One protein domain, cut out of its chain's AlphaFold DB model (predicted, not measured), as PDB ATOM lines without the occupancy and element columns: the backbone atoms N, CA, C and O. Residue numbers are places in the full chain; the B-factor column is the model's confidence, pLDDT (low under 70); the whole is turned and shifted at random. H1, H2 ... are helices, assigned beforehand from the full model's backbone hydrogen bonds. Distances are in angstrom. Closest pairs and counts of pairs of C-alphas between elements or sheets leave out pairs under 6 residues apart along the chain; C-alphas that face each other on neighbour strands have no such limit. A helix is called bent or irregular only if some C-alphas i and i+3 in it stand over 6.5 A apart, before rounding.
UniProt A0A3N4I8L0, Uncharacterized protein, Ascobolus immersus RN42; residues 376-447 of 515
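This is residues 376 to 447 of the 515 residues of an uncharacterized protein of Ascobolus immersus RN42 (UniProt A0A3N4I8L0). One long helix, H1, makes most of the longest axis; the shorter H3 crosses it nearly at right angles, and the four-residue H2 packs on H1 beside H3. After H3 comes a tail of 16 residues without a named element, residues 432 to 447, whose C-alphas lie 7 to 16 A from the mean of all C-alphas. Residues 380 to 385 stick out where H1 begins. The printed part has 72 residues with three named helices, in the order H1, H2, H3, and no named strand; the class is all helix. The whole is compact, with a radius of gyration of the C-alphas of 12.7 A, yet elongated, spanning 40 by 24 by 21 A.

Start with H1, residues 383 to 403. With residues 390 to 393 alone it touches residues 422 to 426 of H3, residues 420 to 431; the closest C-alphas are those of Val 393 and Gln 422, 5.9 A apart. The lines of H1 and H3 stand at 80 degrees, about perpendicular. With residues 396 to 400 alone, H1 touches H2, residues 414 to 417; the closest C-alphas, of Leu 397 and Val 417, are 7.1 A apart. H2 and H3 are close but not clearly touching: their closest C-alphas, of Lys 415 and Gln 423, are 7.2 A apart. Each O i to N i+4 pair in H3 is within hydrogen-bond range, against 15 of 17 in H1; H2 is too short for such a pair.

Find C-alpha 383 at (121.842, 190.416, 307.948); from there H1 runs 31.1 A to C-alpha 403 at (102.180, 192.706, 283.957). H1 is neither bent nor irregular, but only just: C-alphas 383 and 386 are 6.3 A apart. H2 follows after a short link of 10 residues, and a tight link of 2 residues leads to H3, 16.1 A long, ending at C-alpha 431 at (122.233, 207.218, 295.173).

Look to Leu 381 and Asn 407 for the two C-alphas farthest apart, 40.9 A. The printed part has no cut. The model's pLDDT is under 70 at residues 379 to 384 and 405 to 412.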
ATOM      1  N   ASP A 376     127.179 198.797 303.880       91.94
ATOM      2  CA  ASP A 376     126.415 199.619 304.844       91.94
ATOM      3  C   ASP A 376     124.886 199.387 304.843       91.94
ATOM      4  O   ASP A 376     124.100 200.247 305.244       91.94
ATOM      5  N   LEU A 377     124.429 198.214 304.395       89.81
ATOM      6  CA  LEU A 377     123.017 197.846 304.441       89.81
ATOM      7  C   LEU A 377     122.619 197.535 305.895       89.81
ATOM      8  O   LEU A 377     122.929 196.454 306.392       89.81
ATOM      9  N   GLU A 378     121.979 198.502 306.568       76.38
ATOM     10  CA  GLU A 378     121.684 198.474 308.014       76.38
ATOM     11  C   GLU A 378     121.104 197.132 308.507       76.38
ATOM     12  O   GLU A 378     120.284 196.525 307.818       76.38
ATOM     13  N   PRO A 379     121.446 196.662 309.724       48.88
ATOM     14  CA  PRO A 379     121.105 195.318 310.166       48.88
ATOM     15  C   PRO A 379     119.678 195.253 310.728       48.88
ATOM     16  O   PRO A 379     119.455 195.141 311.936       48.88
ATOM     17  N   GLY A 380     118.686 195.225 309.841       52.88
ATOM     18  CA  GLY A 380     117.383 194.649 310.160       52.88
ATOM     19  C   GLY A 380     117.506 193.129 310.279       52.88
ATOM     20  O   GLY A 380     117.268 192.411 309.312       52.88
ATOM     21  N   LEU A 381     117.923 192.644 311.457       53.38
ATOM     22  CA  LEU A 381     118.210 191.226 311.730       53.38
ATOM     23  C   LEU A 381     117.165 190.271 311.102       53.38
ATOM     24  O   LEU A 381     115.971 190.419 311.383       53.38
ATOM     25  N   PRO A 382     117.580 189.240 310.333       61.19
ATOM     26  CA  PRO A 382     118.958 188.839 310.027       61.19
ATOM     27  C   PRO A 382     119.591 189.604 308.847       61.19
ATOM     28  O   PRO A 382     118.927 189.906 307.866       61.19
ATOM     29  N   VAL A 383     120.915 189.781 308.917       62.38
ATOM     30  CA  VAL A 383     121.842 190.416 307.948       62.38
ATOM     31  C   VAL A 383     121.419 190.358 306.474       62.38
ATOM     32  O   VAL A 383     121.190 191.375 305.826       62.38
ATOM     33  N   SER A 384     121.302 189.148 305.920       65.44
ATOM     34  CA  SER A 384     120.988 188.956 304.503       65.44
ATOM     35  C   SER A 384     119.537 189.273 304.158       65.44
ATOM     36  O   SER A 384     119.224 189.464 302.984       65.44
ATOM     37  N   GLY A 385     118.657 189.340 305.158       83.56
ATOM     38  CA  GLY A 385     117.248 189.667 305.006       83.56
ATOM     39  C   GLY A 385     117.051 191.025 304.346       83.56
ATOM     40  O   GLY A 385     116.192 191.140 303.478       83.56
ATOM     41  N   GLU A 386     117.885 192.019 304.657       90.19
ATOM     42  CA  GLU A 386     117.833 193.323 303.988       90.19
ATOM     43  C   GLU A 386     118.310 193.261 302.533       90.19
ATOM     44  O   GLU A 386     117.723 193.902 301.662       90.19
ATOM     45  N   TRP A 387     119.307 192.429 302.212       94.50
ATOM     46  CA  TRP A 387     119.731 192.239 300.819       94.50
ATOM     47  C   TRP A 387     118.667 191.496 300.001       94.50
ATOM     48  O   TRP A 387     118.411 191.836 298.845       94.50
ATOM     49  N   GLU A 388     117.993 190.511 300.599       94.25
ATOM     50  CA  GLU A 388     116.842 189.849 299.983       94.25
ATOM     51  C   GLU A 388     115.638 190.795 299.840       94.25
ATOM     52  O   GLU A 388     114.997 190.777 298.789       94.25
ATOM     53  N   LYS A 389     115.372 191.674 300.820       94.69
ATOM     54  CA  LYS A 389     114.357 192.742 300.725       94.69
ATOM     55  C   LYS A 389     114.674 193.721 299.599       94.69
ATOM     56  O   LYS A 389     113.794 193.993 298.788       94.69
ATOM     57  N   LEU A 390     115.912 194.209 299.495       95.81
ATOM     58  CA  LEU A 390     116.343 195.097 298.411       95.81
ATOM     59  C   LEU A 390     116.170 194.423 297.043       95.81
ATOM     60  O   LEU A 390     115.633 195.040 296.126       95.81
ATOM     61  N   LYS A 391     116.547 193.145 296.900       96.31
ATOM     62  CA  LYS A 391     116.262 192.381 295.673       96.31
ATOM     63  C   LYS A 391     114.762 192.272 295.405       96.31
ATOM     64  O   LYS A 391     114.348 192.452 294.263       96.31
ATOM     65  N   GLU A 392     113.948 192.042 296.431       96.62
ATOM     66  CA  GLU A 392     112.492 191.962 296.295       96.62
ATOM     67  C   GLU A 392     111.868 193.276 295.807       96.62
ATOM     68  O   GLU A 392     110.978 193.234 294.961       96.62
ATOM     69  N   VAL A 393     112.385 194.442 296.223       96.50
ATOM     70  CA  VAL A 393     111.970 195.745 295.660       96.50
ATOM     71  C   VAL A 393     112.083 195.752 294.133       96.50
ATOM     72  O   VAL A 393     111.161 196.186 293.442       96.50
ATOM     73  N   TYR A 394     113.185 195.234 293.589       96.56
ATOM     74  CA  TYR A 394     113.376 195.158 292.141       96.56
ATOM     75  C   TYR A 394     112.563 194.041 291.480       96.56
ATOM     76  O   TYR A 394     112.073 194.257 290.377       96.56
ATOM     77  N   ARG A 395     112.330 192.896 292.141       95.56
ATOM     78  CA  ARG A 395     111.425 191.852 291.615       95.56
ATOM     79  C   ARG A 395     109.984 192.358 291.492       95.56
ATOM     80  O   ARG A 395     109.325 192.074 290.494       95.56
ATOM     81  N   VAL A 396     109.510 193.147 292.459       94.25
ATOM     82  CA  VAL A 396     108.189 193.797 292.414       94.25
ATOM     83  C   VAL A 396     108.102 194.795 291.252       94.25
ATOM     84  O   VAL A 396     107.101 194.798 290.535       94.25
ATOM     85  N   LEU A 397     109.150 195.594 291.015       92.88
ATOM     86  CA  LEU A 397     109.216 196.490 289.852       92.88
ATOM     87  C   LEU A 397     109.218 195.726 288.525       92.88
ATOM     88  O   LEU A 397     108.411 196.034 287.653       92.88
ATOM     89  N   ASP A 398     110.080 194.720 288.381       92.56
ATOM     90  CA  ASP A 398     110.182 193.908 287.164       92.56
ATOM     91  C   ASP A 398     108.844 193.228 286.847       92.56
ATOM     92  O   ASP A 398     108.377 193.262 285.708       92.56
ATOM     93  N   LYS A 399     108.172 192.685 287.870       92.25
ATOM     94  CA  LYS A 399     106.834 192.109 287.738       92.25
ATOM     95  C   LYS A 399     105.806 193.145 287.274       92.25
ATOM     96  O   LYS A 399     105.070 192.870 286.334       92.25
ATOM     97  N   ALA A 400     105.773 194.334 287.879       89.56
ATOM     98  CA  ALA A 400     104.849 195.398 287.481       89.56
ATOM     99  C   ALA A 400     105.099 195.900 286.044       89.56
ATOM    100  O   ALA A 400     104.151 196.256 285.348       89.56
ATOM    101  N   ILE A 401     106.354 195.885 285.581       87.44
ATOM    102  CA  ILE A 401     106.732 196.209 284.196       87.44
ATOM    103  C   ILE A 401     106.270 195.117 283.216       87.44
ATOM    104  O   ILE A 401     105.868 195.439 282.104       87.44
ATOM    105  N   ILE A 402     106.307 193.839 283.614       89.06
ATOM    106  CA  ILE A 402     105.871 192.702 282.781       89.06
ATOM    107  C   ILE A 402     104.338 192.568 282.738       89.06
ATOM    108  O   ILE A 402     103.779 192.260 281.688       89.06
ATOM    109  N   GLU A 403     103.649 192.788 283.861       87.88
ATOM    110  CA  GLU A 403     102.180 192.706 283.957       87.88
ATOM    111  C   GLU A 403     101.471 193.970 283.439       87.88
ATOM    112  O   GLU A 403     100.302 193.914 283.054       87.88
ATOM    113  N   GLY A 404     102.162 195.111 283.421       79.62
ATOM    114  CA  GLY A 404     101.660 196.356 282.857       79.62
ATOM    115  C   GLY A 404     101.633 196.313 281.332       79.62
ATOM    116  O   GLY A 404     102.669 196.485 280.694       79.62
ATOM    117  N   ASP A 405     100.440 196.143 280.750       54.69
ATOM    118  CA  ASP A 405     100.209 196.241 279.302       54.69
ATOM    119  C   ASP A 405     100.899 197.495 278.739       54.69
ATOM    120  O   ASP A 405     100.583 198.626 279.122       54.69
ATOM    121  N   THR A 406     101.893 197.288 277.867       53.41
ATOM    122  CA  THR A 406     102.996 198.229 277.582       53.41
ATOM    123  C   THR A 406     102.599 199.455 276.745       53.41
ATOM    124  O   THR A 406     103.437 200.088 276.102       53.41
ATOM    125  N   ASN A 407     101.320 199.821 276.760       51.97
ATOM    126  CA  ASN A 407     100.712 200.949 276.065       51.97
ATOM    127  C   ASN A 407     101.055 202.302 276.725       51.97
ATOM    128  O   ASN A 407     100.180 203.088 277.084       51.97
ATOM    129  N   GLY A 408     102.355 202.594 276.850       51.38
ATOM    130  CA  GLY A 408     102.863 203.916 277.221       51.38
ATOM    131  C   GLY A 408     103.052 204.162 278.719       51.38
ATOM    132  O   GLY A 408     102.930 205.305 279.154       51.38
ATOM    133  N   LEU A 409     103.383 203.133 279.510       49.41
ATOM    134  CA  LEU A 409     103.751 203.283 280.924       49.41
ATOM    135  C   LEU A 409     105.142 203.942 281.095       49.41
ATOM    136  O   LEU A 409     106.084 203.332 281.596       49.41
ATOM    137  N   SER A 410     105.283 205.202 280.673       60.03
ATOM    138  CA  SER A 410     106.484 206.011 280.905       60.03
ATOM    139  C   SER A 410     106.639 206.294 282.398       60.03
ATOM    140  O   SER A 410     105.869 207.083 282.945       60.03
ATOM    141  N   GLU A 411     107.611 205.645 283.044       59.78
ATOM    142  CA  GLU A 411     107.948 205.864 284.462       59.78
ATOM    143  C   GLU A 411     106.718 205.799 285.394       59.78
ATOM    144  O   GLU A 411     106.655 206.496 286.408       59.78
ATOM    145  N   VAL A 412     105.697 205.003 285.028       55.31
ATOM    146  CA  VAL A 412     104.385 205.093 285.680       55.31
ATOM    147  C   VAL A 412     104.521 204.765 287.150       55.31
ATOM    148  O   VAL A 412     104.905 203.661 287.523       55.31
ATOM    149  N   ASP A 413     104.215 205.799 287.934       73.00
ATOM    150  CA  ASP A 413     104.449 205.955 289.358       73.00
ATOM    151  C   ASP A 413     105.047 204.716 290.033       73.00
ATOM    152  O   ASP A 413     104.341 203.914 290.648       73.00
ATOM    153  N   VAL A 414     106.381 204.643 290.053       75.81
ATOM    154  CA  VAL A 414     107.132 203.805 291.010       75.81
ATOM    155  C   VAL A 414     106.572 203.994 292.433       75.81
ATOM    156  O   VAL A 414     106.500 203.053 293.219       75.81
ATOM    157  N   LYS A 415     106.061 205.204 292.714       83.56
ATOM    158  CA  LYS A 415     105.342 205.619 293.927       83.56
ATOM    159  C   LYS A 415     104.013 204.897 294.212       83.56
ATOM    160  O   LYS A 415     103.578 204.916 295.360       83.56
ATOM    161  N   LYS A 416     103.345 204.331 293.199       89.31
ATOM    162  CA  LYS A 416     102.112 203.525 293.324       89.31
ATOM    163  C   LYS A 416     102.407 202.035 293.490       89.31
ATOM    164  O   LYS A 416     101.616 201.345 294.121       89.31
ATOM    165  N   VAL A 417     103.502 201.550 292.902       91.50
ATOM    166  CA  VAL A 417     103.893 200.130 292.933       91.50
ATOM    167  C   VAL A 417     104.620 199.777 294.232       91.50
ATOM    168  O   VAL A 417     104.327 198.755 294.843       91.50
ATOM    169  N   LEU A 418     105.561 200.623 294.659       94.19
ATOM    170  CA  LEU A 418     106.388 200.391 295.842       94.19
ATOM    171  C   LEU A 418     105.839 201.104 297.079       94.19
ATOM    172  O   LEU A 418     105.364 202.237 296.993       94.19
ATOM    173  N   THR A 419     105.997 200.502 298.259       94.94
ATOM    174  CA  THR A 419     105.768 201.209 299.532       94.94
ATOM    175  C   THR A 419     106.790 202.337 299.726       94.94
ATOM    176  O   THR A 419     107.838 202.362 299.076       94.94
ATOM    177  N   LYS A 420     106.523 203.282 300.642       93.62
ATOM    178  CA  LYS A 420     107.477 204.364 300.959       93.62
ATOM    179  C   LYS A 420     108.851 203.824 301.382       93.62
ATOM    180  O   LYS A 420     109.864 204.338 300.925       93.62
ATOM    181  N   GLU A 421     108.869 202.765 302.188       93.12
ATOM    182  CA  GLU A 421     110.099 202.119 302.665       93.12
ATOM    183  C   GLU A 421     110.873 201.467 301.512       93.12
ATOM    184  O   GLU A 421     112.080 201.650 301.391       93.12
ATOM    185  N   GLN A 422     110.178 200.783 300.597       94.88
ATOM    186  CA  GLN A 422     110.794 200.205 299.400       94.88
ATOM    187  C   GLN A 422     111.360 201.285 298.460       94.88
ATOM    188  O   GLN A 422     112.427 201.095 297.880       94.88
ATOM    189  N   GLN A 423     110.681 202.431 298.328       94.00
ATOM    190  CA  GLN A 423     111.185 203.584 297.569       94.00
ATOM    191  C   GLN A 423     112.449 204.174 298.211       94.00
ATOM    192  O   GLN A 423     113.396 204.480 297.492       94.00
ATOM    193  N   GLN A 424     112.480 204.305 299.541       93.69
ATOM    194  CA  GLN A 424     113.652 204.775 300.288       93.69
ATOM    195  C   GLN A 424     114.832 203.808 300.148       93.69
ATOM    196  O   GLN A 424     115.927 204.240 299.809       93.69
ATOM    197  N   LEU A 425     114.600 202.503 300.318       94.88
ATOM    198  CA  LEU A 425     115.618 201.459 300.177       94.88
ATOM    199  C   LEU A 425     116.194 201.402 298.747       94.88
ATOM    200  O   LEU A 425     117.408 201.299 298.568       94.88
ATOM    201  N   LYS A 426     115.340 201.548 297.722       95.50
ATOM    202  CA  LYS A 426     115.767 201.697 296.321       95.50
ATOM    203  C   LYS A 426     116.624 202.946 296.116       95.50
ATOM    204  O   LYS A 426     117.693 202.849 295.520       95.50
ATOM    205  N   PHE A 427     116.147 204.099 296.591       95.25
ATOM    206  CA  PHE A 427     116.826 205.384 296.436       95.25
ATOM    207  C   PHE A 427     118.207 205.364 297.093       95.25
ATOM    208  O   PHE A 427     119.192 205.686 296.435       95.25
ATOM    209  N   TRP A 428     118.285 204.908 298.348       95.56
ATOM    210  CA  TRP A 428     119.543 204.735 299.068       95.56
ATOM    211  C   TRP A 428     120.515 203.858 298.272       95.56
ATOM    212  O   TRP A 428     121.664 204.242 298.079       95.56
ATOM    213  N   TYR A 429     120.055 202.727 297.722       96.62
ATOM    214  CA  TYR A 429     120.929 201.836 296.958       96.62
ATOM    215  C   TYR A 429     121.470 202.468 295.666       96.62
ATOM    216  O   TYR A 429     122.623 202.246 295.308       96.62
ATOM    217  N   GLU A 430     120.652 203.242 294.951       96.06
ATOM    218  CA  GLU A 430     121.051 203.858 293.679       96.06
ATOM    219  C   GLU A 430     121.872 205.150 293.857       96.06
ATOM    220  O   GLU A 430     122.646 205.504 292.964       96.06
ATOM    221  N   MET A 431     121.710 205.857 294.982       95.81
ATOM    222  CA  MET A 431     122.233 207.218 295.173       95.81
ATOM    223  C   MET A 431     123.266 207.358 296.300       95.81
ATOM    224  O   MET A 431     124.234 208.102 296.127       95.81
ATOM    225  N   ASP A 432     123.074 206.666 297.426       94.31
ATOM    226  CA  ASP A 432     123.828 206.883 298.670       94.31
ATOM    227  C   ASP A 432     124.781 205.718 299.013       94.31
ATOM    228  O   ASP A 432     125.874 205.950 299.537       94.31
ATOM    229  N   CYS A 433     124.408 204.473 298.690       94.81
ATOM    230  CA  CYS A 433     125.199 203.270 298.955       94.81
ATOM    231  C   CYS A 433     126.542 203.308 298.206       94.81
ATOM    232  O   CYS A 433     126.593 203.391 296.975       94.81
ATOM    233  N   MET A 434     127.649 203.189 298.944       94.06
ATOM    234  CA  MET A 434     129.002 203.395 298.411       94.06
ATOM    235  C   MET A 434     129.375 202.471 297.244       94.06
ATOM    236  O   MET A 434     130.169 202.855 296.373       94.06
ATOM    237  N   ASN A 435     128.832 201.253 297.224       95.94
ATOM    238  CA  ASN A 435     129.078 200.263 296.181       95.94
ATOM    239  C   ASN A 435     127.849 199.938 295.311       95.94
ATOM    240  O   ASN A 435     127.908 198.987 294.522       95.94
ATOM    241  N   GLY A 436     126.774 200.720 295.439       96.31
ATOM    242  CA  GLY A 436     125.537 200.546 294.687       96.31
ATOM    243  C   GLY A 436     125.701 200.702 293.171       96.31
ATOM    244  O   GLY A 436     126.645 201.326 292.676       96.31
ATOM    245  N   ASP A 437     124.766 200.128 292.410       96.81
ATOM    246  CA  ASP A 437     124.598 200.440 290.986       96.81
ATOM    247  C   ASP A 437     123.487 201.482 290.855       96.81
ATOM    248  O   ASP A 437     122.327 201.197 291.152       96.81
ATOM    249  N   SER A 438     123.826 202.679 290.368       96.88
ATOM    250  CA  SER A 438     122.882 203.793 290.184       96.88
ATOM    251  C   SER A 438     121.766 203.522 289.176       96.88
ATOM    252  O   SER A 438     120.850 204.325 289.019       96.88
ATOM    253  N   ARG A 439     121.836 202.395 288.467       96.38
ATOM    254  CA  ARG A 439     120.796 201.927 287.556       96.38
ATOM    255  C   ARG A 439     119.866 200.899 288.233       96.38
ATOM    256  O   ARG A 439     118.867 200.524 287.615       96.38
ATOM    257  N   GLY A 440     120.208 200.398 289.421       96.62
ATOM    258  CA  GLY A 440     119.453 199.402 290.189       96.62
ATOM    259  C   GLY A 440     119.595 197.944 289.718       96.62
ATOM    260  O   GLY A 440     120.279 197.649 288.735       96.62
ATOM    261  N   LEU A 441     118.916 197.016 290.412       97.38
ATOM    262  CA  LEU A 441     119.022 195.556 290.198       97.38
ATOM    263  C   LEU A 441     117.951 194.958 289.261       97.38
ATOM    264  O   LEU A 441     118.064 193.792 288.882       97.38
ATOM    265  N   GLY A 442     116.923 195.728 288.881       95.62
ATOM    266  CA  GLY A 442     115.820 195.246 288.028       95.62
ATOM    267  C   GLY A 442     116.256 194.873 286.606       95.62
ATOM    268  O   GLY A 442     117.379 195.166 286.202       95.62
ATOM    269  N   GLY A 443     115.392 194.247 285.819       94.25
ATOM    270  CA  GLY A 443     115.689 193.738 284.479       94.25
ATOM    271  C   GLY A 443     116.726 192.612 284.489       94.25
ATOM    272  O   GLY A 443     117.593 192.574 283.619       94.25
ATOM    273  N   GLY A 444     116.707 191.753 285.517       95.00
ATOM    274  CA  GLY A 444     117.666 190.649 285.679       95.00
ATOM    275  C   GLY A 444     119.092 191.067 286.069       95.00
ATOM    276  O   GLY A 444     120.000 190.239 286.082       95.00
ATOM    277  N   ARG A 445     119.335 192.339 286.423       97.00
ATOM    278  CA  ARG A 445     120.676 192.799 286.844       97.00
ATOM    279  C   ARG A 445     121.095 192.307 288.226       97.00
ATOM    280  O   ARG A 445     122.270 192.404 288.555       97.00
ATOM    281  N   VAL A 446     120.185 191.699 288.982       96.94
ATOM    282  CA  VAL A 446     120.497 190.909 290.181       96.94
ATOM    283  C   VAL A 446     121.492 189.766 289.907       96.94
ATOM    284  O   VAL A 446     122.298 189.434 290.774       96.94
ATOM    285  N   ASP A 447     121.506 189.222 288.686       96.94
ATOM    286  CA  ASP A 447     122.475 188.216 288.233       96.94
ATOM    287  C   ASP A 447     123.733 188.837 287.600       96.94
ATOM    288  O   ASP A 447     124.757 188.168 287.436       96.94
TER     289      ASP A 447